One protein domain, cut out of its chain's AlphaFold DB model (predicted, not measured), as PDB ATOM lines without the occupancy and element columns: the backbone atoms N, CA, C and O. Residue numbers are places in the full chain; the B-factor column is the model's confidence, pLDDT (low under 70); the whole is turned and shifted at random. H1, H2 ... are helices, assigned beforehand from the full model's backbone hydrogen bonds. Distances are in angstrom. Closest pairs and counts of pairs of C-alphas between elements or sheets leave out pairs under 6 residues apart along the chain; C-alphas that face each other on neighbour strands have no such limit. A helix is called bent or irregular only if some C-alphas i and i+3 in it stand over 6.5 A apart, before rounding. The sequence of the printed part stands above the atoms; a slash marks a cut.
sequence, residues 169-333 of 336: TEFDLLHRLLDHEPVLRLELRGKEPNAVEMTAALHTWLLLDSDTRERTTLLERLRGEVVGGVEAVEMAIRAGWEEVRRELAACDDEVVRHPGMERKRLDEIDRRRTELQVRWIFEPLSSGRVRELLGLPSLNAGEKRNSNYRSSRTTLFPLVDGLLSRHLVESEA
ATOM      1  N   THR A 169     196.139 169.560 176.544       54.66
ATOM      2  CA  THR A 169     195.435 168.499 175.798       54.66
ATOM      3  C   THR A 169     193.912 168.604 175.874       54.66
ATOM      4  O   THR A 169     193.231 168.285 174.901       54.66
ATOM      5  N   GLU A 170     193.356 169.065 176.998       55.00
ATOM      6  CA  GLU A 170     191.909 169.306 177.121       55.00
ATOM      7  C   GLU A 170     191.446 170.507 176.286       55.00
ATOM      8  O   GLU A 170     190.360 170.478 175.706       55.00
ATOM      9  N   PHE A 171     192.269 171.556 176.215       57.94
ATOM     10  CA  PHE A 171     191.986 172.763 175.441       57.94
ATOM     11  C   PHE A 171     192.062 172.496 173.932       57.94
ATOM     12  O   PHE A 171     191.156 172.868 173.185       57.94
ATOM     13  N   ASP A 172     193.078 171.748 173.499       68.38
ATOM     14  CA  ASP A 172     193.220 171.310 172.109       68.38
ATOM     15  C   ASP A 172     192.034 170.445 171.670       68.38
ATOM     16  O   ASP A 172     191.506 170.603 170.570       68.38
ATOM     17  N   LEU A 173     191.562 169.546 172.536       70.94
ATOM     18  CA  LEU A 173     190.413 168.695 172.238       70.94
ATOM     19  C   LEU A 173     189.124 169.505 172.051       70.94
ATOM     20  O   LEU A 173     188.330 169.203 171.161       70.94
ATOM     21  N   LEU A 174     188.922 170.541 172.863       70.44
ATOM     22  CA  LEU A 174     187.772 171.426 172.742       70.44
ATOM     23  C   LEU A 174     187.774 172.194 171.414       70.44
ATOM     24  O   LEU A 174     186.758 172.206 170.720       70.44
ATOM     25  N   HIS A 175     188.899 172.807 171.048       72.88
ATOM     26  CA  HIS A 175     189.006 173.525 169.777       72.88
ATOM     27  C   HIS A 175     188.684 172.622 168.590       72.88
ATOM     28  O   HIS A 175     187.861 172.970 167.749       72.88
ATOM     29  N   ARG A 176     189.219 171.400 168.604       78.62
ATOM     30  CA  ARG A 176     188.932 170.393 167.579       78.62
ATOM     31  C   ARG A 176     187.447 170.022 167.519       78.62
ATOM     32  O   ARG A 176     186.902 169.865 166.432       78.62
ATOM     33  N   LEU A 177     186.754 169.926 168.658       80.88
ATOM     34  CA  LEU A 177     185.301 169.687 168.692       80.88
ATOM     35  C   LEU A 177     184.489 170.878 168.161       80.88
ATOM     36  O   LEU A 177     183.475 170.672 167.489       80.88
ATOM     37  N   LEU A 178     184.919 172.110 168.447       77.88
ATOM     38  CA  LEU A 178     184.308 173.326 167.897       77.88
ATOM     39  C   LEU A 178     184.475 173.399 166.373       77.88
ATOM     40  O   LEU A 178     183.530 173.794 165.689       77.88
ATOM     41  N   ASP A 179     185.612 172.917 165.865       80.75
ATOM     42  CA  ASP A 179     185.925 172.765 164.438       80.75
ATOM     43  C   ASP A 179     185.277 171.521 163.791       80.75
ATOM     44  O   ASP A 179     185.525 171.212 162.623       80.75
ATOM     45  N   HIS A 180     184.407 170.818 164.526       84.44
ATOM     46  CA  HIS A 180     183.697 169.607 164.093       84.44
ATOM     47  C   HIS A 180     184.597 168.427 163.715       84.44
ATOM     48  O   HIS A 180     184.212 167.578 162.906       84.44
ATOM     49  N   GLU A 181     185.778 168.323 164.318       88.56
ATOM     50  CA  GLU A 181     186.621 167.149 164.140       88.56
ATOM     51  C   GLU A 181     186.046 165.915 164.868       88.56
ATOM     52  O   GLU A 181     185.538 166.022 165.992       88.56
ATOM     53  N   PRO A 182     186.157 164.711 164.273       90.19
ATOM     54  CA  PRO A 182     185.688 163.468 164.872       90.19
ATOM     55  C   PRO A 182     186.685 162.957 165.919       90.19
ATOM     56  O   PRO A 182     187.503 162.084 165.647       90.19
ATOM     57  N   VAL A 183     186.658 163.548 167.111       87.25
ATOM     58  CA  VAL A 183     187.635 163.294 168.190       87.25
ATOM     59  C   VAL A 183     186.984 162.865 169.505       87.25
ATOM     60  O   VAL A 183     187.673 162.561 170.479       87.25
ATOM     61  N   LEU A 184     185.652 162.843 169.554       87.56
ATOM     62  CA  LEU A 184     184.880 162.515 170.741       87.56
ATOM     63  C   LEU A 184     184.853 161.005 170.969       87.56
ATOM     64  O   LEU A 184     184.490 160.228 170.090       87.56
ATOM     65  N   ARG A 185     185.163 160.580 172.190       87.44
ATOM     66  CA  ARG A 185     185.091 159.170 172.579       87.44
ATOM     67  C   ARG A 185     183.843 158.921 173.410       87.44
ATOM     68  O   ARG A 185     183.595 159.631 174.379       87.44
ATOM     69  N   LEU A 186     183.068 157.912 173.021       87.25
ATOM     70  CA  LEU A 186     181.898 157.441 173.756       87.25
ATOM     71  C   LEU A 186     182.135 155.994 174.187       87.25
ATOM     72  O   LEU A 186     182.064 155.078 173.370       87.25
ATOM     73  N   GLU A 187     182.404 155.799 175.474       85.94
ATOM     74  CA  GLU A 187     182.611 154.473 176.050       85.94
ATOM     75  C   GLU A 187     181.276 153.823 176.424       85.94
ATOM     76  O   GLU A 187     180.429 154.424 177.091       85.94
ATOM     77  N   LEU A 188     181.089 152.571 176.006       81.50
ATOM     78  CA  LEU A 188     179.904 151.792 176.350       81.50
ATOM     79  C   LEU A 188     180.108 151.097 177.694       81.50
ATOM     80  O   LEU A 188     181.105 150.408 177.909       81.50
ATOM     81  N   ARG A 189     179.124 151.193 178.591       82.00
ATOM     82  CA  ARG A 189     179.186 150.506 179.897       82.00
ATOM     83  C   ARG A 189     178.967 148.996 179.811       82.00
ATOM     84  O   ARG A 189     179.140 148.289 180.802       82.00
ATOM     85  N   GLY A 190     178.545 148.495 178.655       83.44
ATOM     86  CA  GLY A 190     178.264 147.086 178.413       83.44
ATOM     87  C   GLY A 190     178.560 146.683 176.973       83.44
ATOM     88  O   GLY A 190     179.049 147.472 176.172       83.44
ATOM     89  N   LYS A 191     178.248 145.425 176.638       81.12
ATOM     90  CA  LYS A 191     178.431 144.901 175.272       81.12
ATOM     91  C   LYS A 191     177.497 145.553 174.252       81.12
ATOM     92  O   LYS A 191     177.853 145.632 173.083       81.12
ATOM     93  N   GLU A 192     176.321 145.985 174.698       81.38
ATOM     94  CA  GLU A 192     175.341 146.687 173.876       81.38
ATOM     95  C   GLU A 192     175.078 148.082 174.454       81.38
ATOM     96  O   GLU A 192     175.023 148.223 175.683       81.38
ATOM     97  N   PRO A 193     174.899 149.098 173.593       83.81
ATOM     98  CA  PRO A 193     174.621 150.455 174.026       83.81
ATOM     99  C   PRO A 193     173.219 150.553 174.635       83.81
ATOM    100  O   PRO A 193     172.227 150.093 174.063       83.81
ATOM    101  N   ASN A 194     173.115 151.192 175.794       85.62
ATOM    102  CA  ASN A 194     171.829 151.484 176.413       85.62
ATOM    103  C   ASN A 194     171.133 152.688 175.744       85.62
ATOM    104  O   ASN A 194     171.691 153.388 174.902       85.62
ATOM    105  N   ALA A 195     169.896 152.975 176.151       82.44
ATOM    106  CA  ALA A 195     169.097 154.057 175.573       82.44
ATOM    107  C   ALA A 195     169.750 155.452 175.659       82.44
ATOM    108  O   ALA A 195     169.528 156.279 174.773       82.44
ATOM    109  N   VAL A 196     170.518 155.729 176.715       84.94
ATOM    110  CA  VAL A 196     171.211 157.008 176.928       84.94
ATOM    111  C   VAL A 196     172.452 157.087 176.041       84.94
ATOM    112  O   VAL A 196     172.632 158.090 175.363       84.94
ATOM    113  N   GLU A 197     173.246 156.017 175.977       87.06
ATOM    114  CA  GLU A 197     174.415 155.898 175.090       87.06
ATOM    115  C   GLU A 197     174.002 155.988 173.615       87.06
ATOM    116  O   GLU A 197     174.625 156.709 172.843       87.06
ATOM    117  N   MET A 198     172.881 155.368 173.233       90.00
ATOM    118  CA  MET A 198     172.302 155.515 171.893       90.00
ATOM    119  C   MET A 198     171.873 156.950 171.592       90.00
ATOM    120  O   MET A 198     172.058 157.436 170.480       90.00
ATOM    121  N   THR A 199     171.312 157.652 172.578       88.75
ATOM    122  CA  THR A 199     170.917 159.059 172.407       88.75
ATOM    123  C   THR A 199     172.153 159.957 172.307       88.75
ATOM    124  O   THR A 199     172.198 160.842 171.460       88.75
ATOM    125  N   ALA A 200     173.195 159.684 173.096       89.81
ATOM    126  CA  ALA A 200     174.480 160.366 172.989       89.81
ATOM    127  C   ALA A 200     175.108 160.165 171.607       89.81
ATOM    128  O   ALA A 200     175.514 161.140 170.976       89.81
ATOM    129  N   ALA A 201     175.113 158.930 171.102       92.81
ATOM    130  CA  ALA A 201     175.593 158.616 169.764       92.81
ATOM    131  C   ALA A 201     174.786 159.342 168.680       92.81
ATOM    132  O   ALA A 201     175.384 159.882 167.760       92.81
ATOM    133  N   LEU A 202     173.456 159.441 168.807       94.06
ATOM    134  CA  LEU A 202     172.629 160.221 167.876       94.06
ATOM    135  C   LEU A 202     173.015 161.699 167.833       94.06
ATOM    136  O   LEU A 202     173.070 162.277 166.754       94.06
ATOM    137  N   HIS A 203     173.262 162.320 168.984       94.19
ATOM    138  CA  HIS A 203     173.624 163.737 169.037       94.19
ATOM    139  C   HIS A 203     175.041 164.012 168.537       94.19
ATOM    140  O   HIS A 203     175.287 165.065 167.957       94.19
ATOM    141  N   THR A 204     175.961 163.079 168.770       94.00
ATOM    142  CA  THR A 204     177.402 163.305 168.599       94.00
ATOM    143  C   THR A 204     178.018 162.494 167.467       94.00
ATOM    144  O   THR A 204     179.229 162.528 167.301       94.00
ATOM    145  N   TRP A 205     177.211 161.797 166.657       95.12
ATOM    146  CA  TRP A 205     177.672 160.832 165.652       95.12
ATOM    147  C   TRP A 205     178.806 161.348 164.757       95.12
ATOM    148  O   TRP A 205     179.787 160.641 164.539       95.12
ATOM    149  N   LEU A 206     178.683 162.587 164.268       94.44
ATOM    150  CA  LEU A 206     179.678 163.221 163.395       94.44
ATOM    151  C   LEU A 206     180.977 163.605 164.113       94.44
ATOM    152  O   LEU A 206     181.988 163.816 163.454       94.44
ATOM    153  N   LEU A 207     180.944 163.690 165.440       92.38
ATOM    154  CA  LEU A 207     182.085 164.024 166.284       92.38
ATOM    155  C   LEU A 207     182.736 162.779 166.889       92.38
ATOM    156  O   LEU A 207     183.788 162.908 167.502       92.38
ATOM    157  N   LEU A 208     182.138 161.591 166.751       91.75
ATOM    158  CA  LEU A 208     182.708 160.372 167.319       91.75
ATOM    159  C   LEU A 208     183.990 159.964 166.586       91.75
ATOM    160  O   LEU A 208     183.988 159.802 165.364       91.75
ATOM    161  N   ASP A 209     185.046 159.729 167.362       89.62
ATOM    162  CA  ASP A 209     186.344 159.229 166.912       89.62
ATOM    163  C   ASP A 209     186.167 157.934 166.104       89.62
ATOM    164  O   ASP A 209     185.615 156.933 166.589       89.62
ATOM    165  N   SER A 210     186.605 157.979 164.839       83.62
ATOM    166  CA  SER A 210     186.427 156.894 163.875       83.62
ATOM    167  C   SER A 210     187.130 155.608 164.285       83.62
ATOM    168  O   SER A 210     186.695 154.533 163.868       83.62
ATOM    169  N   ASP A 211     188.168 155.731 165.110       82.38
ATOM    170  CA  ASP A 211     189.083 154.647 165.455       82.38
ATOM    171  C   ASP A 211     188.648 153.908 166.731       82.38
ATOM    172  O   ASP A 211     189.275 152.931 167.149       82.38
ATOM    173  N   THR A 212     187.537 154.329 167.343       80.88
ATOM    174  CA  THR A 212     186.975 153.666 168.523       80.88
ATOM    175  C   THR A 212     186.251 152.373 168.154       80.88
ATOM    176  O   THR A 212     185.472 152.291 167.198       80.88
ATOM    177  N   ARG A 213     186.471 151.324 168.953       81.62
ATOM    178  CA  ARG A 213     185.833 150.015 168.751       81.62
ATOM    179  C   ARG A 213     184.314 150.111 168.913       81.62
ATOM    180  O   ARG A 213     183.559 149.459 168.192       81.62
ATOM    181  N   GLU A 214     183.884 150.951 169.842       85.44
ATOM    182  CA  GLU A 214     182.503 151.228 170.223       85.44
ATOM    183  C   GLU A 214     181.694 151.784 169.047       85.44
ATOM    184  O   GLU A 214     180.514 151.458 168.902       85.44
ATOM    185  N   ARG A 215     182.334 152.545 168.147       85.50
ATOM    186  CA  ARG A 215     181.687 153.124 166.964       85.50
ATOM    187  C   ARG A 215     181.095 152.071 166.037       85.50
ATOM    188  O   ARG A 215     180.038 152.311 165.460       85.50
ATOM    189  N   THR A 216     181.725 150.902 165.909       88.25
ATOM    190  CA  THR A 216     181.192 149.814 165.068       88.25
ATOM    191  C   THR A 216     179.892 149.264 165.656       88.25
ATOM    192  O   THR A 216     178.890 149.168 164.949       88.25
ATOM    193  N   THR A 217     179.869 149.001 166.965       90.38
ATOM    194  CA  THR A 217     178.664 148.554 167.680       90.38
ATOM    195  C   THR A 217     177.542 149.593 167.596       90.38
ATOM    196  O   THR A 217     176.384 149.257 167.345       90.38
ATOM    197  N   LEU A 218     177.880 150.875 167.765       90.44
ATOM    198  CA  LEU A 218     176.932 151.983 167.636       90.44
ATOM    199  C   LEU A 218     176.386 152.101 166.209       90.44
ATOM    200  O   LEU A 218     175.185 152.288 166.036       90.44
ATOM    201  N   LEU A 219     177.234 151.940 165.188       91.62
ATOM    202  CA  LEU A 219     176.834 151.983 163.781       91.62
ATOM    203  C   LEU A 219     175.802 150.902 163.452       91.62
ATOM    204  O   LEU A 219     174.788 151.186 162.813       91.62
ATOM    205  N   GLU A 220     176.064 149.664 163.873       89.94
ATOM    206  CA  GLU A 220     175.150 148.538 163.668       89.94
ATOM    207  C   GLU A 220     173.795 148.811 164.320       89.94
ATOM    208  O   GLU A 220     172.749 148.613 163.695       89.94
ATOM    209  N   ARG A 221     173.808 149.347 165.545       88.12
ATOM    210  CA  ARG A 221     172.580 149.665 166.269       88.12
ATOM    211  C   ARG A 221     171.804 150.815 165.634       88.12
ATOM    212  O   ARG A 221     170.598 150.693 165.437       88.12
ATOM    213  N   LEU A 222     172.483 151.897 165.253       88.44
ATOM    214  CA  LEU A 222     171.861 153.042 164.584       88.44
ATOM    215  C   LEU A 222     171.226 152.636 163.251       88.44
ATOM    216  O   LEU A 222     170.114 153.061 162.954       88.44
ATOM    217  N   ARG A 223     171.873 151.760 162.473       89.50
ATOM    218  CA  ARG A 223     171.294 151.227 161.227       89.50
ATOM    219  C   ARG A 223     170.016 150.417 161.453       89.50
ATOM    220  O   ARG A 223     169.158 150.415 160.579       89.50
ATOM    221  N   GLY A 224     169.904 149.727 162.588       84.50
ATOM    222  CA  GLY A 224     168.730 148.921 162.925       84.50
ATOM    223  C   GLY A 224     167.571 149.710 163.539       84.50
ATOM    224  O   GLY A 224     166.419 149.326 163.354       84.50
ATOM    225  N   GLU A 225     167.857 150.791 164.270       86.00
ATOM    226  CA  GLU A 225     166.851 151.519 165.061       86.00
ATOM    227  C   GLU A 225     166.421 152.866 164.467       86.00
ATOM    228  O   GLU A 225     165.350 153.362 164.818       86.00
ATOM    229  N   VAL A 226     167.231 153.475 163.595       91.62
ATOM    230  CA  VAL A 226     166.960 154.823 163.080       91.62
ATOM    231  C   VAL A 226     166.166 154.790 161.778       91.62
ATOM    232  O   VAL A 226     166.572 154.197 160.777       91.62
ATOM    233  N   VAL A 227     165.058 155.527 161.760       87.81
ATOM    234  CA  VAL A 227     164.258 155.803 160.567       87.81
ATOM    235  C   VAL A 227     165.084 156.618 159.571       87.81
ATOM    236  O   VAL A 227     165.531 157.721 159.873       87.81
ATOM    237  N   GLY A 228     165.277 156.076 158.366       88.62
ATOM    238  CA  GLY A 228     166.115 156.697 157.331       88.62
ATOM    239  C   GLY A 228     167.618 156.433 157.491       88.62
ATOM    240  O   GLY A 228     168.406 156.914 156.682       88.62
ATOM    241  N   GLY A 229     168.019 155.639 158.489       91.06
ATOM    242  CA  GLY A 229     169.401 155.218 158.689       91.06
ATOM    243  C   GLY A 229     170.351 156.342 159.109       91.06
ATOM    244  O   GLY A 229     169.951 157.427 159.524       91.06
ATOM    245  N   VAL A 230     171.650 156.057 159.016       93.12
ATOM    246  CA  VAL A 230     172.715 156.942 159.518       93.12
ATOM    247  C   VAL A 230     172.807 158.243 158.721       93.12
ATOM    248  O   VAL A 230     173.028 159.295 159.307       93.12
ATOM    249  N   GLU A 231     172.534 158.209 157.417       93.94
ATOM    250  CA  GLU A 231     172.492 159.416 156.579       93.94
ATOM    251  C   GLU A 231     171.456 160.430 157.095       93.94
ATOM    252  O   GLU A 231     171.732 161.629 157.151       93.94
ATOM    253  N   ALA A 232     170.291 159.958 157.560       93.75
ATOM    254  CA  ALA A 232     169.279 160.820 158.165       93.75
ATOM    255  C   ALA A 232     169.764 161.453 159.480       93.75
ATOM    256  O   ALA A 232     169.467 162.622 159.737       93.75
ATOM    257  N   VAL A 233     170.545 160.721 160.284       94.69
ATOM    258  CA  VAL A 233     171.195 161.259 161.493       94.69
ATOM    259  C   VAL A 233     172.176 162.363 161.115       94.69
ATOM    260  O   VAL A 233     172.098 163.461 161.657       94.69
ATOM    261  N   GLU A 234     173.064 162.113 160.153       96.19
ATOM    262  CA  GLU A 234     174.080 163.080 159.726       96.19
ATOM    263  C   GLU A 234     173.455 164.364 159.171       96.19
ATOM    264  O   GLU A 234     173.861 165.468 159.541       96.19
ATOM    265  N   MET A 235     172.424 164.235 158.331       96.50
ATOM    266  CA  MET A 235     171.660 165.380 157.834       96.50
ATOM    267  C   MET A 235     170.980 166.149 158.970       96.50
ATOM    268  O   MET A 235     170.981 167.382 158.971       96.50
ATOM    269  N   ALA A 236     170.398 165.441 159.939       94.69
ATOM    270  CA  ALA A 236     169.733 166.061 161.075       94.69
ATOM    271  C   ALA A 236     170.716 166.802 161.993       94.69
ATOM    272  O   ALA A 236     170.391 167.903 162.433       94.69
ATOM    273  N   ILE A 237     171.911 166.248 162.232       94.94
ATOM    274  CA  ILE A 237     172.966 166.904 163.016       94.94
ATOM    275  C   ILE A 237     173.419 168.182 162.314       94.94
ATOM    276  O   ILE A 237     173.416 169.238 162.935       94.94
ATOM    277  N   ARG A 238     173.735 168.120 161.013       95.31
ATOM    278  CA  ARG A 238     174.167 169.303 160.244       95.31
ATOM    279  C   ARG A 238     173.106 170.404 160.235       95.31
ATOM    280  O   ARG A 238     173.438 171.578 160.365       95.31
ATOM    281  N   ALA A 239     171.828 170.035 160.117       92.50
ATOM    282  CA  ALA A 239     170.724 170.986 160.223       92.50
ATOM    283  C   ALA A 239     170.614 171.593 161.634       92.50
ATOM    284  O   ALA A 239     170.379 172.793 161.763       92.50
ATOM    285  N   GLY A 240     170.812 170.778 162.673       90.25
ATOM    286  CA  GLY A 240     170.857 171.220 164.065       90.25
ATOM    287  C   GLY A 240     172.007 172.187 164.340       90.25
ATOM    288  O   GLY A 240     171.793 173.232 164.948       90.25
ATOM    289  N   TRP A 241     173.203 171.905 163.817       91.56
ATOM    290  CA  TRP A 241     174.323 172.846 163.839       91.56
ATOM    291  C   TRP A 241     173.938 174.157 163.164       91.56
ATOM    292  O   TRP A 241     174.022 175.206 163.782       91.56
ATOM    293  N   GLU A 242     173.404 174.131 161.948       91.75
ATOM    294  CA  GLU A 242     173.008 175.360 161.253       91.75
ATOM    295  C   GLU A 242     171.934 176.183 161.999       91.75
ATOM    296  O   GLU A 242     171.896 177.410 161.907       91.75
ATOM    297  N   GLU A 243     171.048 175.536 162.759       87.94
ATOM    298  CA  GLU A 243     170.110 176.210 163.666       87.94
ATOM    299  C   GLU A 243     170.835 176.899 164.828       87.94
ATOM    300  O   GLU A 243     170.688 178.109 165.003       87.94
ATOM    301  N   VAL A 244     171.675 176.163 165.558       85.81
ATOM    302  CA  VAL A 244     172.442 176.706 166.688       85.81
ATOM    303  C   VAL A 244     173.388 177.825 166.229       85.81
ATOM    304  O   VAL A 244     173.541 178.820 166.931       85.81
ATOM    305  N   ARG A 245     173.947 177.736 165.012       88.88
ATOM    306  CA  ARG A 245     174.816 178.767 164.411       88.88
ATOM    307  C   ARG A 245     174.082 180.089 164.276       88.88
ATOM    308  O   ARG A 245     174.619 181.143 164.602       88.88
ATOM    309  N   ARG A 246     172.851 180.026 163.762       88.81
ATOM    310  CA  ARG A 246     171.996 181.200 163.569       88.81
ATOM    311  C   ARG A 246     171.586 181.807 164.904       88.81
ATOM    312  O   ARG A 246     171.518 183.025 165.003       88.81
ATOM    313  N   GLU A 247     171.349 180.983 165.923       81.44
ATOM    314  CA  GLU A 247     171.071 181.472 167.275       81.44
ATOM    315  C   GLU A 247     172.286 182.155 167.919       81.44
ATOM    316  O   GLU A 247     172.125 183.219 168.511       81.44
ATOM    317  N   LEU A 248     173.491 181.597 167.757       80.94
ATOM    318  CA  LEU A 248     174.737 182.220 168.219       80.94
ATOM    319  C   LEU A 248     174.972 183.571 167.529       80.94
ATOM    320  O   LEU A 248     175.188 184.573 168.204       80.94
ATOM    321  N   ALA A 249     174.820 183.627 166.204       88.06
ATOM    322  CA  ALA A 249     174.918 184.879 165.457       88.06
ATOM    323  C   ALA A 249     173.859 185.907 165.897       88.06
ATOM    324  O   ALA A 249     174.137 187.101 165.936       88.06
ATOM    325  N   ALA A 250     172.653 185.460 166.270       83.56
ATOM    326  CA  ALA A 250     171.614 186.344 166.793       83.56
ATOM    327  C   ALA A 250     171.979 186.941 168.164       83.56
ATOM    328  O   ALA A 250     171.631 188.091 168.426       83.56
ATOM    329  N   CYS A 251     172.688 186.193 169.019       76.88
ATOM    330  CA  CYS A 251     173.248 186.724 170.264       76.88
ATOM    331  C   CYS A 251     174.281 187.826 169.984       76.88
ATOM    332  O   CYS A 251     174.219 188.890 170.597       76.88
ATOM    333  N   ASP A 252     175.189 187.602 169.033       83.56
ATOM    334  CA  ASP A 252     176.220 188.582 168.672       83.56
ATOM    335  C   ASP A 252     175.609 189.846 168.047       83.56
ATOM    336  O   ASP A 252     175.946 190.969 168.429       83.56
ATOM    337  N   ASP A 253     174.637 189.670 167.152       86.19
ATOM    338  CA  ASP A 253     173.853 190.752 166.555       86.19
ATOM    339  C   ASP A 253     173.140 191.610 167.611       86.19
ATOM    340  O   ASP A 253     173.046 192.830 167.462       86.19
ATOM    341  N   GLU A 254     172.600 190.987 168.664       82.69
ATOM    342  CA  GLU A 254     171.922 191.693 169.753       82.69
ATOM    343  C   GLU A 254     172.898 192.603 170.510       82.69
ATOM    344  O   GLU A 254     172.588 193.768 170.758       82.69
ATOM    345  N   VAL A 255     174.105 192.115 170.807       78.44
ATOM    346  CA  VAL A 255     175.149 192.912 171.469       78.44
ATOM    347  C   VAL A 255     175.584 194.086 170.586       78.44
ATOM    348  O   VAL A 255     175.643 195.224 171.054       78.44
ATOM    349  N   VAL A 256     175.825 193.846 169.294       84.38
ATOM    350  CA  VAL A 256     176.279 194.883 168.349       84.38
ATOM    351  C   VAL A 256     175.224 195.975 168.135       84.38
ATOM    352  O   VAL A 256     175.565 197.154 168.032       84.38
ATOM    353  N   ARG A 257     173.935 195.616 168.076       82.12
ATOM    354  CA  ARG A 257     172.836 196.576 167.844       82.12
ATOM    355  C   ARG A 257     172.529 197.464 169.052       82.12
ATOM    356  O   ARG A 257     171.862 198.486 168.880       82.12
ATOM    357  N   HIS A 258     173.005 197.106 170.242       77.94
ATOM    358  CA  HIS A 258     172.698 197.806 171.488       77.94
ATOM    359  C   HIS A 258     173.975 198.220 172.245       77.94
ATOM    360  O   HIS A 258     174.241 197.713 173.337       77.94
ATOM    361  N   PRO A 259     174.763 199.175 171.707       70.81
ATOM    362  CA  PRO A 259     175.926 199.702 172.414       70.81
ATOM    363  C   PRO A 259     175.487 200.378 173.725       70.81
ATOM    364  O   PRO A 259     174.632 201.262 173.717       70.81
ATOM    365  N   GLY A 260     176.060 199.951 174.857       73.69
ATOM    366  CA  GLY A 260     175.667 200.411 176.199       73.69
ATOM    367  C   GLY A 260     174.600 199.553 176.895       73.69
ATOM    368  O   GLY A 260     173.924 200.035 177.802       73.69
ATOM    369  N   MET A 261     174.431 198.301 176.464       77.88
ATOM    370  CA  MET A 261     173.551 197.315 177.097       77.88
ATOM    371  C   MET A 261     173.820 197.165 178.608       77.88
ATOM    372  O   MET A 261     174.967 197.164 179.055       77.88
ATOM    373  N   GLU A 262     172.751 197.021 179.401       73.94
ATOM    374  CA  GLU A 262     172.844 196.795 180.848       73.94
ATOM    375  C   GLU A 262     173.628 195.509 181.150       73.94
ATOM    376  O   GLU A 262     173.394 194.475 180.522       73.94
ATOM    377  N   ARG A 263     174.509 195.542 182.162       64.31
ATOM    378  CA  ARG A 263     175.363 194.397 182.520       64.31
ATOM    379  C   ARG A 263     174.576 193.107 182.744       64.31
ATOM    380  O   ARG A 263     174.958 192.070 182.229       64.31
ATOM    381  N   LYS A 264     173.422 193.192 183.412       67.19
ATOM    382  CA  LYS A 264     172.542 192.039 183.633       67.19
ATOM    383  C   LYS A 264     172.098 191.379 182.321       67.19
ATOM    384  O   LYS A 264     171.999 190.158 182.255       67.19
ATOM    385  N   ARG A 265     171.821 192.173 181.281       71.75
ATOM    386  CA  ARG A 265     171.413 191.659 179.969       71.75
ATOM    387  C   ARG A 265     172.592 191.045 179.217       71.75
ATOM    388  O   ARG A 265     172.406 190.019 178.573       71.75
ATOM    389  N   LEU A 266     173.787 191.620 179.348       66.25
ATOM    390  CA  LEU A 266     175.015 191.010 178.830       66.25
ATOM    391  C   LEU A 266     175.264 189.644 179.482       66.25
ATOM    392  O   LEU A 266     175.401 188.659 178.765       66.25
ATOM    393  N   ASP A 267     175.164 189.550 180.812       68.94
ATOM    394  CA  ASP A 267     175.336 188.284 181.537       68.94
ATOM    395  C   ASP A 267     174.285 187.221 181.120       68.94
ATOM    396  O   ASP A 267     174.562 186.019 181.102       68.94
ATOM    397  N   GLU A 268     173.056 187.637 180.779       71.88
ATOM    398  CA  GLU A 268     172.019 186.753 180.218       71.88
ATOM    399  C   GLU A 268     172.377 186.250 178.811       71.88
ATOM    400  O   GLU A 268     172.184 185.066 178.519       71.88
ATOM    401  N   ILE A 269     172.893 187.129 177.946       68.88
ATOM    402  CA  ILE A 269     173.331 186.771 176.592       68.88
ATOM    403  C   ILE A 269     174.532 185.830 176.654       68.88
ATOM    404  O   ILE A 269     174.539 184.825 175.947       68.88
ATOM    405  N   ASP A 270     175.501 186.096 177.527       71.19
ATOM    406  CA  ASP A 270     176.680 185.248 177.693       71.19
ATOM    407  C   ASP A 270     176.297 183.860 178.216       71.19
ATOM    408  O   ASP A 270     176.746 182.850 177.675       71.19
ATOM    409  N   ARG A 271     175.364 183.774 179.177       69.94
ATOM    410  CA  ARG A 271     174.815 182.480 179.619       69.94
ATOM    411  C   ARG A 271     174.169 181.717 178.464       69.94
ATOM    412  O   ARG A 271     174.431 180.526 178.292       69.94
ATOM    413  N   ARG A 272     173.351 182.400 177.657       74.00
ATOM    414  CA  ARG A 272     172.717 181.798 176.478       74.00
ATOM    415  C   ARG A 272     173.761 181.346 175.453       74.00
ATOM    416  O   ARG A 272     173.606 180.269 174.881       74.00
ATOM    417  N   ARG A 273     174.828 182.122 175.234       70.81
ATOM    418  CA  ARG A 273     175.933 181.766 174.331       70.81
ATOM    419  C   ARG A 273     176.610 180.473 174.789       70.81
ATOM    420  O   ARG A 273     176.762 179.564 173.977       70.81
ATOM    421  N   THR A 274     176.911 180.343 176.081       71.81
ATOM    422  CA  THR A 274     177.491 179.121 176.664       71.81
ATOM    423  C   THR A 274     176.571 177.909 176.487       71.81
ATOM    424  O   THR A 274     177.012 176.839 176.068       71.81
ATOM    425  N   GLU A 275     175.269 178.059 176.745       73.75
ATOM    426  CA  GLU A 275     174.292 176.981 176.530       73.75
ATOM    427  C   GLU A 275     174.216 176.554 175.056       73.75
ATOM    428  O   GLU A 275     174.174 175.358 174.753       73.75
ATOM    429  N   LEU A 276     174.257 177.518 174.133       77.06
ATOM    430  CA  LEU A 276     174.275 177.260 172.695       77.06
ATOM    431  C   LEU A 276     175.576 176.586 172.241       77.06
ATOM    432  O   LEU A 276     175.511 175.681 171.415       77.06
ATOM    433  N   GLN A 277     176.735 176.935 172.800       74.12
ATOM    434  CA  GLN A 277     178.008 176.250 172.522       74.12
ATOM    435  C   GLN A 277     178.003 174.795 173.016       74.12
ATOM    436  O   GLN A 277     178.486 173.892 172.336       74.12
ATOM    437  N   VAL A 278     177.390 174.521 174.167       79.00
ATOM    438  CA  VAL A 278     177.216 173.137 174.636       79.00
ATOM    439  C   VAL A 278     176.258 172.376 173.721       79.00
ATOM    440  O   VAL A 278     176.520 171.224 173.372       79.00
ATOM    441  N   ARG A 279     175.164 173.018 173.293       83.50
ATOM    442  CA  ARG A 279     174.203 172.447 172.341       83.50
ATOM    443  C   ARG A 279     174.849 172.174 170.978       83.50
ATOM    444  O   ARG A 279     174.568 171.137 170.386       83.50
ATOM    445  N   TRP A 280     175.743 173.050 170.522       82.38
ATOM    446  CA  TRP A 280     176.506 172.919 169.278       82.38
ATOM    447  C   TRP A 280     177.260 171.592 169.203       82.38
ATOM    448  O   TRP A 280     177.184 170.890 168.199       82.38
ATOM    449  N   ILE A 281     177.943 171.225 170.286       81.25
ATOM    450  CA  ILE A 281     178.784 170.026 170.329       81.25
ATOM    451  C   ILE A 281     177.956 168.796 170.717       81.25
ATOM    452  O   ILE A 281     178.030 167.753 170.073       81.25
ATOM    453  N   PHE A 282     177.150 168.907 171.773       86.06
ATOM    454  CA  PHE A 282     176.594 167.740 172.455       86.06
ATOM    455  C   PHE A 282     175.096 167.537 172.253       86.06
ATOM    456  O   PHE A 282     174.597 166.458 172.547       86.06
ATOM    457  N   GLU A 283     174.338 168.528 171.787       90.00
ATOM    458  CA  GLU A 283     172.878 168.403 171.676       90.00
ATOM    459  C   GLU A 283     172.290 169.116 170.440       90.00
ATOM    460  O   GLU A 283     171.332 169.881 170.555       90.00
ATOM    461  N   PRO A 284     172.805 168.868 169.221       87.38
ATOM    462  CA  PRO A 284     172.334 169.583 168.032       87.38
ATOM    463  C   PRO A 284     170.898 169.205 167.631       87.38
ATOM    464  O   PRO A 284     170.198 169.981 166.984       87.38
ATOM    465  N   LEU A 285     170.432 168.016 168.016       87.50
ATOM    466  CA  LEU A 285     169.106 167.508 167.663       87.50
ATOM    467  C   LEU A 285     168.036 167.976 168.655       87.50
ATOM    468  O   LEU A 285     168.119 167.705 169.853       87.50
ATOM    469  N   SER A 286     166.968 168.589 168.146       84.38
ATOM    470  CA  SER A 286     165.781 168.889 168.952       84.38
ATOM    471  C   SER A 286     165.035 167.615 169.362       84.38
ATOM    472  O   SER A 286     165.145 166.566 168.719       84.38
ATOM    473  N   SER A 287     164.210 167.701 170.406       80.69
ATOM    474  CA  SER A 287     163.380 166.579 170.860       80.69
ATOM    475  C   SER A 287     162.426 166.071 169.773       80.69
ATOM    476  O   SER A 287     162.241 164.861 169.624       80.69
ATOM    477  N   GLY A 288     161.883 166.971 168.947       79.50
ATOM    478  CA  GLY A 288     161.101 166.606 167.764       79.50
ATOM    479  C   GLY A 288     161.905 165.768 166.766       79.50
ATOM    480  O   GLY A 288     161.413 164.747 166.285       79.50
ATOM    481  N   ARG A 289     163.168 166.140 166.528       84.62
ATOM    482  CA  ARG A 289     164.061 165.441 165.598       84.62
ATOM    483  C   ARG A 289     164.488 164.071 166.111       84.62
ATOM    484  O   ARG A 289     164.474 163.106 165.355       84.62
ATOM    485  N   VAL A 290     164.790 163.964 167.403       84.06
ATOM    486  CA  VAL A 290     165.088 162.677 168.050       84.06
ATOM    487  C   VAL A 290     163.880 161.743 167.991       84.06
ATOM    488  O   VAL A 290     164.032 160.557 167.704       84.06
ATOM    489  N   ARG A 291     162.665 162.266 168.195       85.50
ATOM    490  CA  ARG A 291     161.426 161.490 168.047       85.50
ATOM    491  C   ARG A 291     161.256 160.946 166.627       85.50
ATOM    492  O   ARG A 291     160.919 159.776 166.484       85.50
ATOM    493  N   GLU A 292     161.464 161.786 165.613       86.12
ATOM    494  CA  GLU A 292     161.363 161.404 164.198       86.12
ATOM    495  C   GLU A 292     162.376 160.317 163.834       86.12
ATOM    496  O   GLU A 292     161.987 159.273 163.313       86.12
ATOM    497  N   LEU A 293     163.650 160.531 164.172       88.62
ATOM    498  CA  LEU A 293     164.735 159.593 163.878       88.62
ATOM    499  C   LEU A 293     164.529 158.238 164.558       88.62
ATOM    500  O   LEU A 293     164.828 157.211 163.968       88.62
ATOM    501  N   LEU A 294     163.991 158.210 165.777       85.56
ATOM    502  CA  LEU A 294     163.759 156.969 166.523       85.56
ATOM    503  C   LEU A 294     162.353 156.373 166.334       85.56
ATOM    504  O   LEU A 294     162.016 155.398 167.004       85.56
ATOM    505  N   GLY A 295     161.501 156.969 165.491       82.81
ATOM    506  CA  GLY A 295     160.129 156.495 165.273       82.81
ATOM    507  C   GLY A 295     159.283 156.429 166.553       82.81
ATOM    508  O   GLY A 295     158.464 155.524 166.715       82.81
ATOM    509  N   LEU A 296     159.502 157.345 167.503       79.88
ATOM    510  CA  LEU A 296     158.881 157.255 168.827       79.88
ATOM    511  C   LEU A 296     157.395 157.669 168.794       79.88
ATOM    512  O   LEU A 296     157.036 158.651 168.140       79.88
ATOM    513  N   PRO A 297     156.523 156.988 169.562       64.56
ATOM    514  CA  PRO A 297     155.071 157.085 169.399       64.56
ATOM    515  C   PRO A 297     154.435 158.358 169.977       64.56
ATOM    516  O   PRO A 297     153.281 158.647 169.673       64.56
ATOM    517  N   SER A 298     155.134 159.115 170.830       68.31
ATOM    518  CA  SER A 298     154.565 160.294 171.497       68.31
ATOM    519  C   SER A 298     155.411 161.548 171.310       68.31
ATOM    520  O   SER A 298     156.634 161.486 171.182       68.31
ATOM    521  N   LEU A 299     154.745 162.709 171.337       55.78
ATOM    522  CA  LEU A 299     155.382 164.033 171.285       55.78
ATOM    523  C   LEU A 299     156.446 164.201 172.385       55.78
ATOM    524  O   LEU A 299     157.525 164.715 172.119       55.78
ATOM    525  N   ASN A 300     156.184 163.671 173.583       68.81
ATOM    526  CA  ASN A 300     157.067 163.831 174.742       68.81
ATOM    527  C   ASN A 300     158.191 162.781 174.808       68.81
ATOM    528  O   ASN A 300     159.078 162.882 175.655       68.81
ATOM    529  N   ALA A 301     158.174 161.751 173.955       61.69
ATOM    530  CA  ALA A 301     159.172 160.682 174.009       61.69
ATOM    531  C   ALA A 301     160.573 161.166 173.607       61.69
ATOM    532  O   ALA A 301     161.554 160.755 174.228       61.69
ATOM    533  N   GLY A 302     160.664 162.061 172.618       63.00
ATOM    534  CA  GLY A 302     161.925 162.702 172.244       63.00
ATOM    535  C   GLY A 302     162.466 163.596 173.360       63.00
ATOM    536  O   GLY A 302     163.643 163.520 173.694       63.00
ATOM    537  N   GLU A 303     161.591 164.352 174.028       74.62
ATOM    538  CA  GLU A 303     161.984 165.194 175.165       74.62
ATOM    539  C   GLU A 303     162.520 164.354 176.324       74.62
ATOM    540  O   GLU A 303     163.559 164.653 176.906       74.62
ATOM    541  N   LYS A 304     161.863 163.227 176.613       70.88
ATOM    542  CA  LYS A 304     162.329 162.280 177.628       70.88
ATOM    543  C   LYS A 304     163.703 161.693 177.286       70.88
ATOM    544  O   LYS A 304     164.520 161.511 178.186       70.88
ATOM    545  N   ARG A 305     163.969 161.395 176.007       74.19
ATOM    546  CA  ARG A 305     165.282 160.914 175.542       74.19
ATOM    547  C   ARG A 305     166.360 161.974 175.756       74.19
ATOM    548  O   ARG A 305     167.343 161.673 176.433       74.19
ATOM    549  N   ASN A 306     166.137 163.201 175.286       79.44
ATOM    550  CA  ASN A 306     167.087 164.301 175.456       79.44
ATOM    551  C   ASN A 306     167.315 164.623 176.936       79.44
ATOM    552  O   ASN A 306     168.451 164.794 177.357       79.44
ATOM    553  N   SER A 307     166.264 164.634 177.756       72.25
ATOM    554  CA  SER A 307     166.369 164.883 179.200       72.25
ATOM    555  C   SER A 307     167.225 163.830 179.925       72.25
ATOM    556  O   SER A 307     168.122 164.171 180.705       72.25
ATOM    557  N   ASN A 308     167.023 162.543 179.620       65.38
ATOM    558  CA  ASN A 308     167.838 161.459 180.180       65.38
ATOM    559  C   ASN A 308     169.303 161.541 179.723       65.38
ATOM    560  O   ASN A 308     170.215 161.295 180.517       65.38
ATOM    561  N   TYR A 309     169.517 161.896 178.454       81.12
ATOM    562  CA  TYR A 309     170.841 162.146 177.896       81.12
ATOM    563  C   TYR A 309     171.535 163.315 178.603       81.12
ATOM    564  O   TYR A 309     172.609 163.115 179.166       81.12
ATOM    565  N   ARG A 310     170.892 164.486 178.687       77.38
ATOM    566  CA  ARG A 310     171.398 165.671 179.399       77.38
ATOM    567  C   ARG A 310     171.813 165.347 180.831       77.38
ATOM    568  O   ARG A 310     172.893 165.743 181.255       77.38
ATOM    569  N   SER A 311     171.001 164.565 181.542       71.00
ATOM    570  CA  SER A 311     171.270 164.163 182.930       71.00
ATOM    571  C   SER A 311     172.497 163.256 183.089       71.00
ATOM    572  O   SER A 311     173.074 163.200 184.169       71.00
ATOM    573  N   SER A 312     172.892 162.540 182.033       74.19
ATOM    574  CA  SER A 312     174.042 161.622 182.034       74.19
ATOM    575  C   SER A 312     175.229 162.146 181.223       74.19
ATOM    576  O   SER A 312     176.274 161.500 181.188       74.19
ATOM    577  N   ARG A 313     175.074 163.297 180.557       78.12
ATOM    578  CA  ARG A 313     176.023 163.836 179.579       78.12
ATOM    579  C   ARG A 313     177.406 164.052 180.177       78.12
ATOM    580  O   ARG A 313     178.380 163.670 179.550       78.12
ATOM    581  N   THR A 314     177.484 164.586 181.389       73.38
ATOM    582  CA  THR A 314     178.757 164.819 182.093       73.38
ATOM    583  C   THR A 314     179.445 163.513 182.482       73.38
ATOM    584  O   THR A 314     180.663 163.432 182.513       73.38
ATOM    585  N   THR A 315     178.687 162.436 182.709       77.69
ATOM    586  CA  THR A 315     179.279 161.112 182.944       77.69
ATOM    587  C   THR A 315     179.733 160.437 181.652       77.69
ATOM    588  O   THR A 315     180.680 159.661 181.680       77.69
ATOM    589  N   LEU A 316     179.040 160.677 180.536       75.88
ATOM    590  CA  LEU A 316     179.412 160.130 179.226       75.88
ATOM    591  C   LEU A 316     180.579 160.893 178.597       75.88
ATOM    592  O   LEU A 316     181.412 160.296 177.928       75.88
ATOM    593  N   PHE A 317     180.643 162.199 178.843       79.38
ATOM    594  CA  PHE A 317     181.658 163.107 178.334       79.38
ATOM    595  C   PHE A 317     182.146 164.002 179.484       79.38
ATOM    596  O   PHE A 317     181.678 165.133 179.619       79.38
ATOM    597  N   PRO A 318     183.084 163.526 180.324       69.19
ATOM    598  CA  PRO A 318     183.591 164.284 181.477       69.19
ATOM    599  C   PRO A 318     184.141 165.673 181.125       69.19
ATOM    600  O   PRO A 318     184.031 166.616 181.902       69.19
ATOM    601  N   LEU A 319     184.644 165.828 179.900       65.88
ATOM    602  CA  LEU A 319     185.141 167.085 179.333       65.88
ATOM    603  C   LEU A 319     184.077 168.200 179.262       65.88
ATOM    604  O   LEU A 319     184.422 169.377 179.201       65.88
ATOM    605  N   VAL A 320     182.786 167.846 179.300       62.78
ATOM    606  CA  VAL A 320     181.663 168.801 179.331       62.78
ATOM    607  C   VAL A 320     181.720 169.689 180.573       62.78
ATOM    608  O   VAL A 320     181.387 170.870 180.486       62.78
ATOM    609  N   ASP A 321     182.170 169.154 181.710       57.16
ATOM    610  CA  ASP A 321     182.281 169.932 182.947       57.16
ATOM    611  C   ASP A 321     183.399 170.981 182.843       57.16
ATOM    612  O   ASP A 321     183.221 172.111 183.297       57.16
ATOM    613  N   GLY A 322     184.510 170.665 182.165       54.12
ATOM    614  CA  GLY A 322     185.575 171.629 181.847       54.12
ATOM    615  C   GLY A 322     185.100 172.751 180.916       54.12
ATOM    616  O   GLY A 322     185.435 173.917 181.109       54.12
ATOM    617  N   LEU A 323     184.246 172.411 179.954       53.09
ATOM    618  CA  LEU A 323     183.606 173.336 179.019       53.09
ATOM    619  C   LEU A 323     182.644 174.323 179.696       53.09
ATOM    620  O   LEU A 323     182.691 175.526 179.450       53.09
ATOM    621  N   LEU A 324     181.778 173.807 180.570       52.75
ATOM    622  CA  LEU A 324     180.800 174.597 181.320       52.75
ATOM    623  C   LEU A 324     181.452 175.501 182.374       52.75
ATOM    624  O   LEU A 324     180.901 176.548 182.704       52.75
ATOM    625  N   SER A 325     182.604 175.093 182.912       45.84
ATOM    626  CA  SER A 325     183.308 175.817 183.974       45.84
ATOM    627  C   SER A 325     184.296 176.869 183.465       45.84
ATOM    628  O   SER A 325     184.461 177.886 184.130       45.84
ATOM    629  N   ARG A 326     184.932 176.685 182.297       45.69
ATOM    630  CA  ARG A 326     186.005 177.585 181.822       45.69
ATOM    631  C   ARG A 326     185.520 178.828 181.062       45.69
ATOM    632  O   ARG A 326     186.088 179.895 181.273       45.69
ATOM    633  N   HIS A 327     184.427 178.768 180.294       41.31
ATOM    634  CA  HIS A 327     183.887 179.974 179.631       41.31
ATOM    635  C   HIS A 327     183.255 180.995 180.595       41.31
ATOM    636  O   HIS A 327     183.074 182.151 180.230       41.31
ATOM    637  N   LEU A 328     182.974 180.603 181.843       35.28
ATOM    638  CA  LEU A 328     182.567 181.532 182.902       35.28
ATOM    639  C   LEU A 328     183.758 182.235 183.580       35.28
ATOM    640  O   LEU A 328     183.549 183.246 184.238       35.28
ATOM    641  N   VAL A 329     184.986 181.726 183.417       32.06
ATOM    642  CA  VAL A 329     186.197 182.273 184.061       32.06
ATOM    643  C   VAL A 329     186.970 183.207 183.123       32.06
ATOM    644  O   VAL A 329     187.523 184.205 183.576       32.06
ATOM    645  N   GLU A 330     186.958 182.970 181.808       30.72
ATOM    646  CA  GLU A 330     187.646 183.855 180.846       30.72
ATOM    647  C   GLU A 330     186.996 185.249 180.721       30.72
ATOM    648  O   GLU A 330     187.672 186.212 180.359       30.72
ATOM    649  N   SER A 331     185.723 185.399 181.109       30.09
ATOM    650  CA  SER A 331     185.049 186.706 181.184       30.09
ATOM    651  C   SER A 331     185.595 187.624 182.291       30.09
ATOM    652  O   SER A 331     185.311 188.820 182.248       30.09
ATOM    653  N   GLU A 332     186.337 187.108 183.277       30.72
ATOM    654  CA  GLU A 332     186.899 187.916 184.375       30.72
ATOM    655  C   GLU A 332     188.386 188.261 184.170       30.72
ATOM    656  O   GLU A 332     188.940 189.040 184.942       30.72
ATOM    657  N   ALA A 333     189.037 187.727 183.130       30.05
ATOM    658  CA  ALA A 333     190.481 187.880 182.908       30.05
ATOM    659  C   ALA A 333     190.860 188.836 181.758       30.05
ATOM    660  O   ALA A 333     192.035 188.933 181.415       30.05
TER     661      ALA A 333
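Overview. This is residues 169 to 333 of the 336 residues of an uncharacterized protein of Phycisphaeraceae bacterium TMED231 (UniProt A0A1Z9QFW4). A long helical hairpin, H4 and H5, makes the longest axis, and its turn, residues 256 to 264, sticks out at one end. At the other end, H2 packs among the ends of H4 and H5, H3 and the kinked H7, with small H6 packed on H7; H8 lies beside H5, and H1 meets H5's end. The printed part has 165 residues, all helix in class, with eight named helices, H1 to H8 in chain order, and no named strand. It is compact, with a radius of gyration of the C-alphas of 16.9 A and spans of 54 by 37 by 24 A.

Arrangement. H4, residues 229 to 257, and H5, residues 263 to 282, form a helical hairpin; they touch at a shallow tilt of 15 degrees, opposite ways, the closest C-alphas being Trp 241 and Trp 280, 5.9 A apart. H2, residues 195 to 207, touches H4 with residues 202 to 206 alone; the closest C-alphas, Leu 202 and Val 233, are 6.6 A apart. H5 touches H2 with residues 281 to 282 alone, the closest C-alphas being Phe 282 and Thr 204, 5.9 A apart. H7, residues 299 to 316, touches H2, about perpendicular at 75 degrees, with C-alphas Tyr 309 and Val 196 closest at 5.2 A. H3, residues 213 to 225, touches H2, with C-alphas Leu 218 and Ala 201 closest at 7.1 A, and H4, with Arg 223 and Gly 229 closest at 5.1 A. H6, residues 287 to 293, touches H7, with C-alphas Ser 287 and Gly 302 closest at 4.4 A. H8, residues 319 to 326, touches H5 at a shallow tilt of 15 degrees, opposite ways, with C-alphas Leu 324 and Thr 274 closest at 7.3 A. H1, residues 169 to 178, and H5 only just touch, only at their ends, with 3 pairs of C-alphas within 8 A, Leu 177 and Ile 281 closest at 6.7 A. Every O i to N i+4 pair is within hydrogen-bond range in H1, H4, H5, H6 and H8; in H2 it is 7 of 9, in H3 8 of 9 and in H7 11 of 14.

Along the chain. H4 is 42.5 A long, from C-alpha 229 at (169.401, 155.218, 158.689) to C-alpha 257 at (172.836, 196.576, 167.844). H5 measures 28.5 A, H7 25.6 A, H3 19.4 A and H2 18.8 A; H1, H6 and H8 are shorter. H2 is irregular, with C-alphas 203 and 206 8.3 A apart, and so is H7, with C-alphas 311 and 314 7.6 A apart and a kink of 32 degrees near residue 310. H8 ends at C-alpha 326, (186.005, 177.585, 181.822).

Size, cuts and confidence. The C-alphas of Lys 191 and Gly 260, the two farthest apart, are 55.6 A apart. The printed part has no cut; the link from H1 to H2, residues 179 to 194, is long, and the other links are tight. Mean pLDDT of the printed part is 78.2, with 33 residues under 70, among them 297 to 302 and 318 to 333.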